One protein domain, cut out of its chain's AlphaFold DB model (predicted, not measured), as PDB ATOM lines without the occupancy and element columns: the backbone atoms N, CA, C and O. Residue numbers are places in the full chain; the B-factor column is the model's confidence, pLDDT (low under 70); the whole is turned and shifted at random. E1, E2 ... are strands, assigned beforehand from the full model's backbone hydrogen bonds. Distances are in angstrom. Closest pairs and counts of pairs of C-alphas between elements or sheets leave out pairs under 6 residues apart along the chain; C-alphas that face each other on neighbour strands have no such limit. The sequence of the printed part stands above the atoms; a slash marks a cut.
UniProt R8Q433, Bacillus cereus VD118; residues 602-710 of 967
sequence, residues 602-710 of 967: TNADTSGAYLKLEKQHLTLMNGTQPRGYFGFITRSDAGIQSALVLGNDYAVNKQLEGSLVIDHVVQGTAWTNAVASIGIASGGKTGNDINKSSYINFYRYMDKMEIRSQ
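Overview. This is residues 602 to 710 of the 967 residues of a protein of Bacillus cereus VD118 (UniProt R8Q433). One long, twisted sheet of eight strands forms an open trough, and the far end of the E6 and E7 hairpin folds back over one of its faces. The link 647 to 659 lies over that same face. The printed part has 109 residues with eight named strands, E1 to E8, and no named helix; its class is all strand, and its order across the sheet, E1 E2 E3 E4 E5 E6 E7 E8, is that of the chain, antiparallel throughout. It is compact, with a radius of gyration of the C-alphas of 14.7 A, yet elongated, spanning 50 by 31 by 22 A.

Along the chain. E1, residues 609 to 614, begins at C-alpha (274.437, 295.513, 275.798). E2 is residues 617 to 622, E3 625 to 634 with 23.4 A, E4 640 to 646 with 19.1 A and E5 660 to 666 with 19.8 A. E6, residues 675 to 686, measures 17.3 A and E7, residues 689 to 699, 16.9 A. E8, residues 705 to 709, ends at C-alpha (301.536, 288.979, 257.999).

Arrangement. The strands form a meander, each the antiparallel neighbour of the one before. E4 and E5 run at 172 degrees, with N 644 and O 662 2.8 A apart. E3 bends by 74 degrees at residue 631; its N 633 and O 641 of E4 are within hydrogen-bond range at 2.7 A. E5 and E6 stand at 114 degrees, with N 661 and O 679 at 2.8 A. E6 bends by 124 degrees at residue 683 and E7 by 116 degrees at residue 693; in this hairpin N 678 and O 696 are 3.0 A apart. The edge strands are E1, with N 612 and O 619 of E2 at 2.9 A, and E8, with N 706 and O 697 of E7 at 2.9 A. E1 and E8 are apart.

Size, cuts and confidence. The two C-alphas farthest apart, those of Asp 605 and Met 702, are 49.8 A apart. The printed part has no cut. The link E4 to E5 is long, with 13 residues. Mean pLDDT of the printed part is 88.2; residues 653 to 654 and 683 to 685 are under 70.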
ATOM      1  N   THR A 602     269.195 301.458 271.254       91.31
ATOM      2  CA  THR A 602     268.249 300.331 271.130       91.31
ATOM      3  C   THR A 602     267.667 299.883 272.467       91.31
ATOM      4  O   THR A 602     266.752 299.067 272.480       91.31
ATOM      5  N   ASN A 603     268.201 300.383 273.584       86.06
ATOM      6  CA  ASN A 603     267.678 300.141 274.920       86.06
ATOM      7  C   ASN A 603     267.778 301.417 275.769       86.06
ATOM      8  O   ASN A 603     268.731 302.181 275.624       86.06
ATOM      9  N   ALA A 604     266.796 301.637 276.644       77.06
ATOM     10  CA  ALA A 604     266.781 302.761 277.579       77.06
ATOM     11  C   ALA A 604     267.725 302.524 278.772       77.06
ATOM     12  O   ALA A 604     268.339 303.466 279.269       77.06
ATOM     13  N   ASP A 605     267.861 301.266 279.201       82.12
ATOM     14  CA  ASP A 605     268.846 300.856 280.199       82.12
ATOM     15  C   ASP A 605     270.204 300.606 279.524       82.12
ATOM     16  O   ASP A 605     270.387 299.643 278.774       82.12
ATOM     17  N   THR A 606     271.157 301.502 279.784       83.88
ATOM     18  CA  THR A 606     272.517 301.474 279.227       83.88
ATOM     19  C   THR A 606     273.519 300.739 280.118       83.88
ATOM     20  O   THR A 606     274.719 300.806 279.862       83.88
ATOM     21  N   SER A 607     273.064 300.024 281.153       84.75
ATOM     22  CA  SER A 607     273.932 299.178 281.983       84.75
ATOM     23  C   SER A 607     274.372 297.885 281.276       84.75
ATOM     24  O   SER A 607     275.443 297.359 281.582       84.75
ATOM     25  N   GLY A 608     273.579 297.397 280.311       85.31
ATOM     26  CA  GLY A 608     273.818 296.168 279.539       85.31
ATOM     27  C   GLY A 608     274.286 296.397 278.094       85.31
ATOM     28  O   GLY A 608     274.845 297.440 277.761       85.31
ATOM     29  N   ALA A 609     274.070 295.415 277.213       91.75
ATOM     30  CA  ALA A 609     274.437 295.513 275.798       91.75
ATOM     31  C   ALA A 609     273.390 296.286 274.978       91.75
ATOM     32  O   ALA A 609     272.196 295.996 275.053       91.75
ATOM     33  N   TYR A 610     273.835 297.247 274.168       92.94
ATOM     34  CA  TYR A 610     272.964 298.038 273.296       92.94
ATOM     35  C   TYR A 610     273.710 298.550 272.058       92.94
ATOM     36  O   TYR A 610     274.941 298.588 272.017       92.94
ATOM     37  N   LEU A 611     272.964 298.958 271.030       93.88
ATOM     38  CA  LEU A 611     273.500 299.695 269.891       93.88
ATOM     39  C   LEU A 611     273.270 301.186 270.098       93.88
ATOM     40  O   LEU A 611     272.178 301.609 270.491       93.88
ATOM     41  N   LYS A 612     274.302 301.971 269.801       92.31
ATOM     42  CA  LYS A 612     274.274 303.430 269.837       92.31
ATOM     43  C   LYS A 612     274.516 303.966 268.431       92.31
ATOM     44  O   LYS A 612     275.600 303.777 267.891       92.31
ATOM     45  N   LEU A 613     273.534 304.644 267.844       90.94
ATOM     46  CA  LEU A 613     273.726 305.428 266.624       90.94
ATOM     47  C   LEU A 613     274.068 306.867 267.013       90.94
ATOM     48  O   LEU A 613     273.261 307.547 267.652       90.94
ATOM     49  N   GLU A 614     275.250 307.336 266.620       84.50
ATOM     50  CA  GLU A 614     275.700 308.701 266.872       84.50
ATOM     51  C   GLU A 614     276.404 309.290 265.641       84.50
ATOM     52  O   GLU A 614     277.383 308.752 265.124       84.50
ATOM     53  N   LYS A 615     275.939 310.465 265.192       84.12
ATOM     54  CA  LYS A 615     276.495 311.197 264.040       84.12
ATOM     55  C   LYS A 615     276.542 310.335 262.763       84.12
ATOM     56  O   LYS A 615     275.519 310.183 262.111       84.12
ATOM     57  N   GLN A 616     277.722 309.832 262.388       85.06
ATOM     58  CA  GLN A 616     277.989 309.094 261.142       85.06
ATOM     59  C   GLN A 616     278.330 307.609 261.375       85.06
ATOM     60  O   GLN A 616     278.798 306.945 260.450       85.06
ATOM     61  N   HIS A 617     278.149 307.090 262.595       91.56
ATOM     62  CA  HIS A 617     278.502 305.710 262.920       91.56
ATOM     63  C   HIS A 617     277.543 305.061 263.924       91.56
ATOM     64  O   HIS A 617     276.842 305.725 264.690       91.56
ATOM     65  N   LEU A 618     277.544 303.733 263.903       94.25
ATOM     66  CA  LEU A 618     276.906 302.856 264.869       94.25
ATOM     67  C   LEU A 618     277.994 302.221 265.747       94.25
ATOM     68  O   LEU A 618     278.950 301.650 265.220       94.25
ATOM     69  N   THR A 619     277.824 302.270 267.064       93.06
ATOM     70  CA  THR A 619     278.719 301.630 268.034       93.06
ATOM     71  C   THR A 619     277.997 300.494 268.752       93.06
ATOM     72  O   THR A 619     276.874 300.665 269.233       93.06
ATOM     73  N   LEU A 620     278.655 299.337 268.857       93.38
ATOM     74  CA  LEU A 620     278.222 298.250 269.737       93.38
ATOM     75  C   LEU A 620     278.724 298.537 271.153       93.38
ATOM     76  O   LEU A 620     279.932 298.607 271.371       93.38
ATOM     77  N   MET A 621     277.810 298.690 272.106       91.25
ATOM     78  CA  MET A 621     278.115 299.035 273.493       91.25
ATOM     79  C   MET A 621     277.822 297.851 274.416       91.25
ATOM     80  O   MET A 621     276.839 297.136 274.225       91.25
ATOM     81  N   ASN A 622     278.658 297.662 275.435       90.50
ATOM     82  CA  ASN A 622     278.369 296.826 276.597       90.50
ATOM     83  C   ASN A 622     278.591 297.663 277.861       90.50
ATOM     84  O   ASN A 622     279.735 297.936 278.240       90.50
ATOM     85  N   GLY A 623     277.506 298.140 278.466       88.62
ATOM     86  CA  GLY A 623     277.575 299.196 279.464       88.62
ATOM     87  C   GLY A 623     278.190 300.463 278.861       88.62
ATOM     88  O   GLY A 623     277.847 300.897 277.762       88.62
ATOM     89  N   THR A 624     279.200 301.011 279.534       85.75
ATOM     90  CA  THR A 624     279.985 302.157 279.042       85.75
ATOM     91  C   THR A 624     281.107 301.772 278.077       85.75
ATOM     92  O   THR A 624     281.786 302.652 277.549       85.75
ATOM     93  N   GLN A 625     281.339 300.476 277.848       88.50
ATOM     94  CA  GLN A 625     282.491 300.004 277.095       88.50
ATOM     95  C   GLN A 625     282.123 299.764 275.628       88.50
ATOM     96  O   GLN A 625     281.285 298.904 275.338       88.50
ATOM     97  N   PRO A 626     282.762 300.463 274.681       89.69
ATOM     98  CA  PRO A 626     282.499 300.228 273.279       89.69
ATOM     99  C   PRO A 626     283.250 298.977 272.789       89.69
ATOM    100  O   PRO A 626     284.343 298.641 273.260       89.69
ATOM    101  N   ARG A 627     282.623 298.234 271.877       91.19
ATOM    102  CA  ARG A 627     283.061 296.910 271.398       91.19
ATOM    103  C   ARG A 627     283.020 296.745 269.888       91.19
ATOM    104  O   ARG A 627     283.484 295.727 269.379       91.19
ATOM    105  N   GLY A 628     282.505 297.731 269.174       91.56
ATOM    106  CA  GLY A 628     282.581 297.746 267.727       91.56
ATOM    107  C   GLY A 628     282.160 299.082 267.153       91.56
ATOM    108  O   GLY A 628     281.436 299.831 267.800       91.56
ATOM    109  N   TYR A 629     282.607 299.342 265.935       93.25
ATOM    110  CA  TYR A 629     282.353 300.554 265.173       93.25
ATOM    111  C   TYR A 629     281.914 300.180 263.763       93.25
ATOM    112  O   TYR A 629     282.579 299.378 263.112       93.25
ATOM    113  N   PHE A 630     280.842 300.792 263.274       96.00
ATOM    114  CA  PHE A 630     280.444 300.734 261.875       96.00
ATOM    115  C   PHE A 630     280.142 302.141 261.364       96.00
ATOM    116  O   PHE A 630     279.162 302.756 261.784       96.00
ATOM    117  N   GLY A 631     280.984 302.669 260.476       93.44
ATOM    118  CA  GLY A 631     280.831 304.034 259.975       93.44
ATOM    119  C   GLY A 631     281.953 304.498 259.050       93.44
ATOM    120  O   GLY A 631     282.783 303.705 258.598       93.44
ATOM    121  N   PHE A 632     281.974 305.805 258.780       91.19
ATOM    122  CA  PHE A 632     282.936 306.449 257.881       91.19
ATOM    123  C   PHE A 632     284.109 307.068 258.639       91.19
ATOM    124  O   PHE A 632     283.939 307.705 259.674       91.19
ATOM    125  N   ILE A 633     285.306 306.903 258.099       89.25
ATOM    126  CA  ILE A 633     286.567 307.413 258.620       89.25
ATOM    127  C   ILE A 633     287.197 308.278 257.531       89.25
ATOM    128  O   ILE A 633     287.417 307.813 256.413       89.25
ATOM    129  N   THR A 634     287.512 309.531 257.842       87.50
ATOM    130  CA  THR A 634     288.307 310.380 256.947       87.50
ATOM    131  C   THR A 634     289.778 310.072 257.166       87.50
ATOM    132  O   THR A 634     290.308 310.381 258.228       87.50
ATOM    133  N   ARG A 635     290.435 309.463 256.185       85.94
ATOM    134  CA  ARG A 635     291.857 309.109 256.238       85.94
ATOM    135  C   ARG A 635     292.768 310.333 256.257       85.94
ATOM    136  O   ARG A 635     292.357 311.444 255.920       85.94
ATOM    137  N   SER A 636     294.029 310.109 256.617       84.50
ATOM    138  CA  SER A 636     295.072 311.144 256.629       84.50
ATOM    139  C   SER A 636     295.343 311.736 255.236       84.50
ATOM    140  O   SER A 636     295.770 312.880 255.129       84.50
ATOM    141  N   ASP A 637     295.056 310.982 254.171       83.25
ATOM    142  CA  ASP A 637     295.168 311.386 252.761       83.25
ATOM    143  C   ASP A 637     293.865 311.982 252.185       83.25
ATOM    144  O   ASP A 637     293.705 312.066 250.968       83.25
ATOM    145  N   ALA A 638     292.920 312.378 253.049       81.50
ATOM    146  CA  ALA A 638     291.569 312.839 252.706       81.50
ATOM    147  C   ALA A 638     290.673 311.794 252.001       81.50
ATOM    148  O   ALA A 638     289.563 312.124 251.573       81.50
ATOM    149  N   GLY A 639     291.099 310.527 251.915       84.38
ATOM    150  CA  GLY A 639     290.259 309.424 251.453       84.38
ATOM    151  C   GLY A 639     289.115 309.104 252.422       84.38
ATOM    152  O   GLY A 639     289.216 309.324 253.630       84.38
ATOM    153  N   ILE A 640     288.022 308.546 251.898       87.88
ATOM    154  CA  ILE A 640     286.906 308.054 252.717       87.88
ATOM    155  C   ILE A 640     287.090 306.550 252.910       87.88
ATOM    156  O   ILE A 640     287.155 305.788 251.944       87.88
ATOM    157  N   GLN A 641     287.174 306.131 254.169       91.00
ATOM    158  CA  GLN A 641     287.258 304.737 254.581       91.00
ATOM    159  C   GLN A 641     285.959 304.330 255.272       91.00
ATOM    160  O   GLN A 641     285.628 304.834 256.341       91.00
ATOM    161  N   SER A 642     285.228 303.396 254.682       93.00
ATOM    162  CA  SER A 642     284.106 302.738 255.354       93.00
ATOM    163  C   SER A 642     284.652 301.539 256.113       93.00
ATOM    164  O   SER A 642     285.339 300.717 255.507       93.00
ATOM    165  N   ALA A 643     284.381 301.427 257.412       93.69
ATOM    166  CA  ALA A 643     284.946 300.358 258.232       93.69
ATOM    167  C   ALA A 643     283.921 299.738 259.181       93.69
ATOM    168  O   ALA A 643     283.119 300.440 259.799       93.69
ATOM    169  N   LEU A 644     284.022 298.420 259.329       95.44
ATOM    170  CA  LEU A 644     283.525 297.647 260.454       95.44
ATOM    171  C   LEU A 644     284.730 297.229 261.302       95.44
ATOM    172  O   LEU A 644     285.611 296.507 260.832       95.44
ATOM    173  N   VAL A 645     284.763 297.678 262.550       93.38
ATOM    174  CA  VAL A 645     285.793 297.318 263.527       93.38
ATOM    175  C   VAL A 645     285.128 296.567 264.668       93.38
ATOM    176  O   VAL A 645     284.137 297.046 265.213       93.38
ATOM    177  N   LEU A 646     285.646 295.393 265.024       93.56
ATOM    178  CA  LEU A 646     285.125 294.551 266.102       93.56
ATOM    179  C   LEU A 646     286.209 294.311 267.152       93.56
ATOM    180  O   LEU A 646     287.340 293.961 266.819       93.56
ATOM    181  N   GLY A 647     285.844 294.479 268.419       90.06
ATOM    182  CA  GLY A 647     286.740 294.397 269.576       90.06
ATOM    183  C   GLY A 647     286.980 295.755 270.236       90.06
ATOM    184  O   GLY A 647     287.116 295.820 271.456       90.06
ATOM    185  N   ASN A 648     286.942 296.844 269.464       88.69
ATOM    186  CA  ASN A 648     287.085 298.209 269.966       88.69
ATOM    187  C   ASN A 648     286.337 299.210 269.067       88.69
ATOM    188  O   ASN A 648     285.821 298.845 268.010       88.69
ATOM    189  N   ASP A 649     286.277 300.471 269.486       87.94
ATOM    190  CA  ASP A 649     285.611 301.546 268.754       87.94
ATOM    191  C   ASP A 649     286.599 302.601 268.265       87.94
ATOM    192  O   ASP A 649     287.353 303.203 269.037       87.94
ATOM    193  N   TYR A 650     286.548 302.840 266.954       87.50
ATOM    194  CA  TYR A 650     287.339 303.853 266.278       87.50
ATOM    195  C   TYR A 650     287.074 305.262 266.827       87.50
ATOM    196  O   TYR A 650     288.018 306.053 266.901       87.50
ATOM    197  N   ALA A 651     285.830 305.596 267.180       82.62
ATOM    198  CA  ALA A 651     285.425 306.946 267.560       82.62
ATOM    199  C   ALA A 651     285.927 307.363 268.953       82.62
ATOM    200  O   ALA A 651     286.177 308.547 269.177       82.62
ATOM    201  N   VAL A 652     286.096 306.402 269.870       73.19
ATOM    202  CA  VAL A 652     286.417 306.670 271.282       73.19
ATOM    203  C   VAL A 652     287.880 306.355 271.622       73.19
ATOM    204  O   VAL A 652     288.484 307.091 272.402       73.19
ATOM    205  N   ASN A 653     288.490 305.327 271.015       62.22
ATOM    206  CA  ASN A 653     289.817 304.837 271.406       62.22
ATOM    207  C   ASN A 653     290.857 304.908 270.274       62.22
ATOM    208  O   ASN A 653     290.616 304.542 269.123       62.22
ATOM    209  N   LYS A 654     292.075 305.355 270.618       60.88
ATOM    210  CA  LYS A 654     293.230 305.381 269.695       60.88
ATOM    211  C   LYS A 654     293.909 304.012 269.535       60.88
ATOM    212  O   LYS A 654     294.651 303.827 268.575       60.88
ATOM    213  N   GLN A 655     293.642 303.066 270.437       73.69
ATOM    214  CA  GLN A 655     294.205 301.715 270.430       73.69
ATOM    215  C   GLN A 655     293.197 300.729 269.841       73.69
ATOM    216  O   GLN A 655     292.277 300.287 270.518       73.69
ATOM    217  N   LEU A 656     293.365 300.393 268.563       87.19
ATOM    218  CA  LEU A 656     292.573 299.362 267.881       87.19
ATOM    219  C   LEU A 656     293.250 297.985 267.921       87.19
ATOM    220  O   LEU A 656     292.797 297.064 267.257       87.19
ATOM    221  N   GLU A 657     294.343 297.846 268.667       88.31
ATOM    222  CA  GLU A 657     295.145 296.623 268.775       88.31
ATOM    223  C   GLU A 657     294.293 295.368 268.968       88.31
ATOM    224  O   GLU A 657     293.388 295.333 269.801       88.31
ATOM    225  N   GLY A 658     294.556 294.350 268.149       88.31
ATOM    226  CA  GLY A 658     293.839 293.077 268.193       88.31
ATOM    227  C   GLY A 658     292.412 293.121 267.636       88.31
ATOM    228  O   GLY A 658     291.795 292.069 267.499       88.31
ATOM    229  N   SER A 659     291.889 294.297 267.275       92.12
ATOM    230  CA  SER A 659     290.550 294.408 266.690       92.12
ATOM    231  C   SER A 659     290.531 293.829 265.279       92.12
ATOM    232  O   SER A 659     291.447 294.069 264.487       92.12
ATOM    233  N   LEU A 660     289.454 293.116 264.948       95.00
ATOM    234  CA  LEU A 660     289.152 292.744 263.570       95.00
ATOM    235  C   LEU A 660     288.692 293.990 262.820       95.00
ATOM    236  O   LEU A 660     287.822 294.719 263.291       95.00
ATOM    237  N   VAL A 661     289.259 294.210 261.643       95.00
ATOM    238  CA  VAL A 661     288.960 295.343 260.774       95.00
ATOM    239  C   VAL A 661     288.563 294.803 259.412       95.00
ATOM    240  O   VAL A 661     289.345 294.106 258.768       95.00
ATOM    241  N   ILE A 662     287.359 295.155 258.976       97.06
ATOM    242  CA  ILE A 662     286.883 294.975 257.608       97.06
ATOM    243  C   ILE A 662     286.620 296.371 257.070       97.06
ATOM    244  O   ILE A 662     285.767 297.083 257.598       97.06
ATOM    245  N   ASP A 663     287.362 296.793 256.058       94.81
ATOM    246  CA  ASP A 663     287.252 298.152 255.548       94.81
ATOM    247  C   ASP A 663     287.386 298.247 254.032       94.81
ATOM    248  O   ASP A 663     287.826 297.329 253.340       94.81
ATOM    249  N   HIS A 664     286.945 299.387 253.516       94.06
ATOM    250  CA  HIS A 664     287.064 299.760 252.123       94.06
ATOM    251  C   HIS A 664     287.475 301.222 252.030       94.06
ATOM    252  O   HIS A 664     286.858 302.084 252.658       94.06
ATOM    253  N   VAL A 665     288.508 301.495 251.241       91.38
ATOM    254  CA  VAL A 665     289.100 302.821 251.079       91.38
ATOM    255  C   VAL A 665     288.928 303.295 249.643       91.38
ATOM    256  O   VAL A 665     289.305 302.587 248.710       91.38
ATOM    257  N   VAL A 666     288.429 304.524 249.478       87.00
ATOM    258  CA  VAL A 666     288.441 305.257 248.203       87.00
ATOM    259  C   VAL A 666     289.170 306.584 248.400       87.00
ATOM    260  O   VAL A 666     288.806 307.383 249.267       87.00
ATOM    261  N   GLN A 667     290.204 306.834 247.595       81.25
ATOM    262  CA  GLN A 667     290.901 308.121 247.573       81.25
ATOM    263  C   GLN A 667     290.114 309.116 246.706       81.25
ATOM    264  O   GLN A 667     290.126 309.037 245.477       81.25
ATOM    265  N   GLY A 668     289.387 310.038 247.345       74.19
ATOM    266  CA  GLY A 668     288.533 311.008 246.651       74.19
ATOM    267  C   GLY A 668     287.437 310.334 245.813       74.19
ATOM    268  O   GLY A 668     286.676 309.516 246.320       74.19
ATOM    269  N   THR A 669     287.359 310.672 244.523       73.06
ATOM    270  CA  THR A 669     286.430 310.063 243.547       73.06
ATOM    271  C   THR A 669     287.087 308.982 242.676       73.06
ATOM    272  O   THR A 669     286.448 308.444 241.769       73.06
ATOM    273  N   ALA A 670     288.356 308.642 242.928       78.50
ATOM    274  CA  ALA A 670     289.138 307.722 242.105       78.50
ATOM    275  C   ALA A 670     288.916 306.253 242.508       78.50
ATOM    276  O   ALA A 670     289.780 305.596 243.091       78.50
ATOM    277  N   TRP A 671     287.752 305.711 242.146       83.12
ATOM    278  CA  TRP A 671     287.371 304.312 242.394       83.12
ATOM    279  C   TRP A 671     288.336 303.271 241.796       83.12
ATOM    280  O   TRP A 671     288.335 302.117 242.213       83.12
ATOM    281  N   THR A 672     289.190 303.659 240.845       85.69
ATOM    282  CA  THR A 672     290.224 302.788 240.259       85.69
ATOM    283  C   THR A 672     291.288 302.361 241.267       85.69
ATOM    284  O   THR A 672     291.870 301.290 241.112       85.69
ATOM    285  N   ASN A 673     291.512 303.166 242.308       86.38
ATOM    286  CA  ASN A 673     292.490 302.902 243.364       86.38
ATOM    287  C   ASN A 673     291.826 302.346 244.632       86.38
ATOM    288  O   ASN A 673     292.424 302.373 245.704       86.38
ATOM    289  N   ALA A 674     290.579 301.881 244.524       91.06
ATOM    290  CA  ALA A 674     289.848 301.339 245.653       91.06
ATOM    291  C   ALA A 674     290.529 300.081 246.213       91.06
ATOM    292  O   ALA A 674     290.989 299.213 245.460       91.06
ATOM    293  N   VAL A 675     290.569 299.988 247.541       93.00
ATOM    294  CA  VAL A 675     291.140 298.848 248.264       93.00
ATOM    295  C   VAL A 675     290.144 298.388 249.314       93.00
ATOM    296  O   VAL A 675     289.776 299.165 250.195       93.00
ATOM    297  N   ALA A 676     289.718 297.130 249.233       95.12
ATOM    298  CA  ALA A 676     289.029 296.459 250.331       95.12
ATOM    299  C   ALA A 676     290.045 295.666 251.151       95.12
ATOM    300  O   ALA A 676     290.988 295.107 250.586       95.12
ATOM    301  N   SER A 677     289.861 295.568 252.465       95.94
ATOM    302  CA  SER A 677     290.702 294.698 253.276       95.94
ATOM    303  C   SER A 677     289.990 294.056 254.453       95.94
ATOM    304  O   SER A 677     289.000 294.566 254.976       95.94
ATOM    305  N   ILE A 678     290.540 292.921 254.876       97.44
ATOM    306  CA  ILE A 678     290.197 292.228 256.112       97.44
ATOM    307  C   ILE A 678     291.485 291.935 256.873       97.44
ATOM    308  O   ILE A 678     292.441 291.416 256.302       97.44
ATOM    309  N   GLY A 679     291.547 292.265 258.159       95.62
ATOM    310  CA  GLY A 679     292.735 291.976 258.955       95.62
ATOM    311  C   GLY A 679     292.630 292.390 260.412       95.62
ATOM    312  O   GLY A 679     291.590 292.855 260.868       95.62
ATOM    313  N   ILE A 680     293.732 292.219 261.136       94.38
ATOM    314  CA  ILE A 680     293.847 292.545 262.560       94.38
ATOM    315  C   ILE A 680     294.648 293.831 262.727       94.38
ATOM    316  O   ILE A 680     295.726 293.975 262.146       94.38
ATOM    317  N   ALA A 681     294.139 294.762 263.530       91.88
ATOM    318  CA  ALA A 681     294.819 296.020 263.815       91.88
ATOM    319  C   ALA A 681     296.050 295.831 264.726       91.88
ATOM    320  O   ALA A 681     296.012 295.081 265.703       91.88
ATOM    321  N   SER A 682     297.155 296.511 264.400       84.19
ATOM    322  CA  SER A 682     298.496 296.213 264.939       84.19
ATOM    323  C   SER A 682     298.998 297.076 266.094       84.19
ATOM    324  O   SER A 682     300.026 296.731 266.665       84.19
ATOM    325  N   GLY A 683     298.370 298.212 266.408       65.88
ATOM    326  CA  GLY A 683     299.028 299.183 267.305       65.88
ATOM    327  C   GLY A 683     298.384 300.557 267.466       65.88
ATOM    328  O   GLY A 683     298.926 301.418 268.148       65.88
ATOM    329  N   GLY A 684     297.279 300.825 266.763       63.56
ATOM    330  CA  GLY A 684     296.674 302.156 266.681       63.56
ATOM    331  C   GLY A 684     296.637 302.705 265.257       63.56
ATOM    332  O   GLY A 684     296.648 301.945 264.285       63.56
ATOM    333  N   LYS A 685     296.535 304.032 265.145       69.56
ATOM    334  CA  LYS A 685     296.333 304.744 263.878       69.56
ATOM    335  C   LYS A 685     297.552 305.584 263.505       69.56
ATOM    336  O   LYS A 685     298.137 306.223 264.379       69.56
ATOM    337  N   THR A 686     297.892 305.651 262.219       72.88
ATOM    338  CA  THR A 686     298.808 306.684 261.703       72.88
ATOM    339  C   THR A 686     297.964 307.855 261.211       72.88
ATOM    340  O   THR A 686     297.365 307.803 260.135       72.88
ATOM    341  N   GLY A 687     297.841 308.893 262.040       79.62
ATOM    342  CA  GLY A 687     296.801 309.907 261.859       79.62
ATOM    343  C   GLY A 687     295.417 309.270 262.020       79.62
ATOM    344  O   GLY A 687     295.103 308.760 263.095       79.62
ATOM    345  N   ASN A 688     294.616 309.258 260.955       83.75
ATOM    346  CA  ASN A 688     293.288 308.638 260.962       83.75
ATOM    347  C   ASN A 688     293.259 307.203 260.406       83.75
ATOM    348  O   ASN A 688     292.225 306.539 260.527       83.75
ATOM    349  N   ASP A 689     294.368 306.713 259.848       86.06
ATOM    350  CA  ASP A 689     294.437 305.437 259.128       86.06
ATOM    351  C   ASP A 689     294.618 304.255 260.084       86.06
ATOM    352  O   ASP A 689     295.454 304.304 260.984       86.06
ATOM    353  N   ILE A 690     293.881 303.162 259.869       89.12
ATOM    354  CA  ILE A 690     293.992 301.947 260.690       89.12
ATOM    355  C   ILE A 690     295.167 301.080 260.211       89.12
ATOM    356  O   ILE A 690     295.116 300.516 259.116       89.12
ATOM    357  N   ASN A 691     296.191 300.909 261.051       88.56
ATOM    358  CA  ASN A 691     297.317 300.016 260.765       88.56
ATOM    359  C   ASN A 691     296.954 298.555 261.069       88.56
ATOM    360  O   ASN A 691     296.360 298.274 262.111       88.56
ATOM    361  N   LYS A 692     297.348 297.621 260.190       91.50
ATOM    362  CA  LYS A 692     297.084 296.178 260.328       91.50
ATOM    363  C   LYS A 692     298.385 295.367 260.386       91.50
ATOM    364  O   LYS A 692     299.321 295.660 259.645       91.50
ATOM    365  N   SER A 693     298.447 294.349 261.248       91.81
ATOM    366  CA  SER A 693     299.630 293.475 261.425       91.81
ATOM    367  C   SER A 693     299.577 292.277 260.489       91.81
ATOM    368  O   SER A 693     300.592 291.889 259.920       91.81
ATOM    369  N   SER A 694     298.387 291.708 260.318       94.50
ATOM    370  CA  SER A 694     298.103 290.647 259.354       94.50
ATOM    371  C   SER A 694     296.796 290.959 258.649       94.50
ATOM    372  O   SER A 694     295.810 291.296 259.310       94.50
ATOM    373  N   TYR A 695     296.792 290.897 257.324       96.25
ATOM    374  CA  TYR A 695     295.645 291.290 256.518       96.25
ATOM    375  C   TYR A 695     295.659 290.658 255.126       96.25
ATOM    376  O   TYR A 695     296.695 290.214 254.624       96.25
ATOM    377  N   ILE A 696     294.487 290.676 254.496       98.00
ATOM    378  CA  ILE A 696     294.294 290.426 253.073       98.00
ATOM    379  C   ILE A 696     293.753 291.710 252.450       98.00
ATOM    380  O   ILE A 696     292.699 292.194 252.865       98.00
ATOM    381  N   ASN A 697     294.469 292.249 251.464       97.00
ATOM    382  CA  ASN A 697     294.022 293.386 250.664       97.00
ATOM    383  C   ASN A 697     293.554 292.912 249.289       97.00
ATOM    384  O   ASN A 697     294.217 292.105 248.633       97.00
ATOM    385  N   PHE A 698     292.446 293.486 248.837       96.88
ATOM    386  CA  PHE A 698     291.876 293.323 247.509       96.88
ATOM    387  C   PHE A 698     291.940 294.679 246.810       96.88
ATOM    388  O   PHE A 698     291.167 295.589 247.117       96.88
ATOM    389  N   TYR A 699     292.900 294.830 245.903       94.69
ATOM    390  CA  TYR A 699     293.113 296.058 245.150       94.69
ATOM    391  C   TYR A 699     292.320 296.001 243.846       94.69
ATOM    392  O   TYR A 699     292.452 295.051 243.075       94.69
ATOM    393  N   ARG A 700     291.545 297.050 243.551       91.94
ATOM    394  CA  ARG A 700     290.963 297.229 242.213       91.94
ATOM    395  C   ARG A 700     292.044 297.540 241.176       91.94
ATOM    396  O   ARG A 700     291.952 297.105 240.030       91.94
ATOM    397  N   TYR A 701     293.070 298.288 241.574       89.81
ATOM    398  CA  TYR A 701     294.222 298.571 240.727       89.81
ATOM    399  C   TYR A 701     295.006 297.277 240.458       89.81
ATOM    400  O   TYR A 701     295.421 296.593 241.393       89.81
ATOM    401  N   MET A 702     295.189 296.946 239.174       87.31
ATOM    402  CA  MET A 702     295.805 295.698 238.686       87.31
ATOM    403  C   MET A 702     295.101 294.400 239.120       87.31
ATOM    404  O   MET A 702     295.684 293.328 238.966       87.31
ATOM    405  N   ASP A 703     293.885 294.490 239.673       90.94
ATOM    406  CA  ASP A 703     293.112 293.353 240.189       90.94
ATOM    407  C   ASP A 703     293.944 292.444 241.131       90.94
ATOM    408  O   ASP A 703     293.823 291.216 241.141       90.94
ATOM    409  N   LYS A 704     294.842 293.063 241.916       92.31
ATOM    410  CA  LYS A 704     295.813 292.383 242.786       92.31
ATOM    411  C   LYS A 704     295.173 291.973 244.115       92.31
ATOM    412  O   LYS A 704     294.495 292.765 244.766       92.31
ATOM    413  N   MET A 705     295.522 290.781 244.594       95.94
ATOM    414  CA  MET A 705     295.350 290.384 245.993       95.94
ATOM    415  C   MET A 705     296.705 290.359 246.707       95.94
ATOM    416  O   MET A 705     297.705 289.926 246.138       95.94
ATOM    417  N   GLU A 706     296.753 290.817 247.954       96.12
ATOM    418  CA  GLU A 706     297.932 290.732 248.818       96.12
ATOM    419  C   GLU A 706     297.554 290.052 250.127       96.12
ATOM    420  O   GLU A 706     296.661 290.524 250.824       96.12
ATOM    421  N   ILE A 707     298.254 288.971 250.467       96.69
ATOM    422  CA  ILE A 707     298.168 288.320 251.774       96.69
ATOM    423  C   ILE A 707     299.455 288.668 252.511       96.69
ATOM    424  O   ILE A 707     300.546 288.363 252.029       96.69
ATOM    425  N   ARG A 708     299.339 289.330 253.662       95.75
ATOM    426  CA  ARG A 708     300.491 289.795 254.437       95.75
ATOM    427  C   ARG A 708     300.324 289.459 255.910       95.75
ATOM    428  O   ARG A 708     299.248 289.634 256.475       95.75
ATOM    429  N   SER A 709     301.422 289.070 256.547       94.81
ATOM    430  CA  SER A 709     301.536 288.979 257.999       94.81
ATOM    431  C   SER A 709     302.890 289.519 258.458       94.81
ATOM    432  O   SER A 709     303.880 289.419 257.735       94.81
ATOM    433  N   GLN A 710     302.926 290.127 259.643       93.19
ATOM    434  CA  GLN A 710     304.168 290.376 260.382       93.19
ATOM    435  C   GLN A 710     304.707 289.102 261.056       93.19
ATOM    436  O   GLN A 710     305.886 289.050 261.393       93.19
TER     437      GLN A 710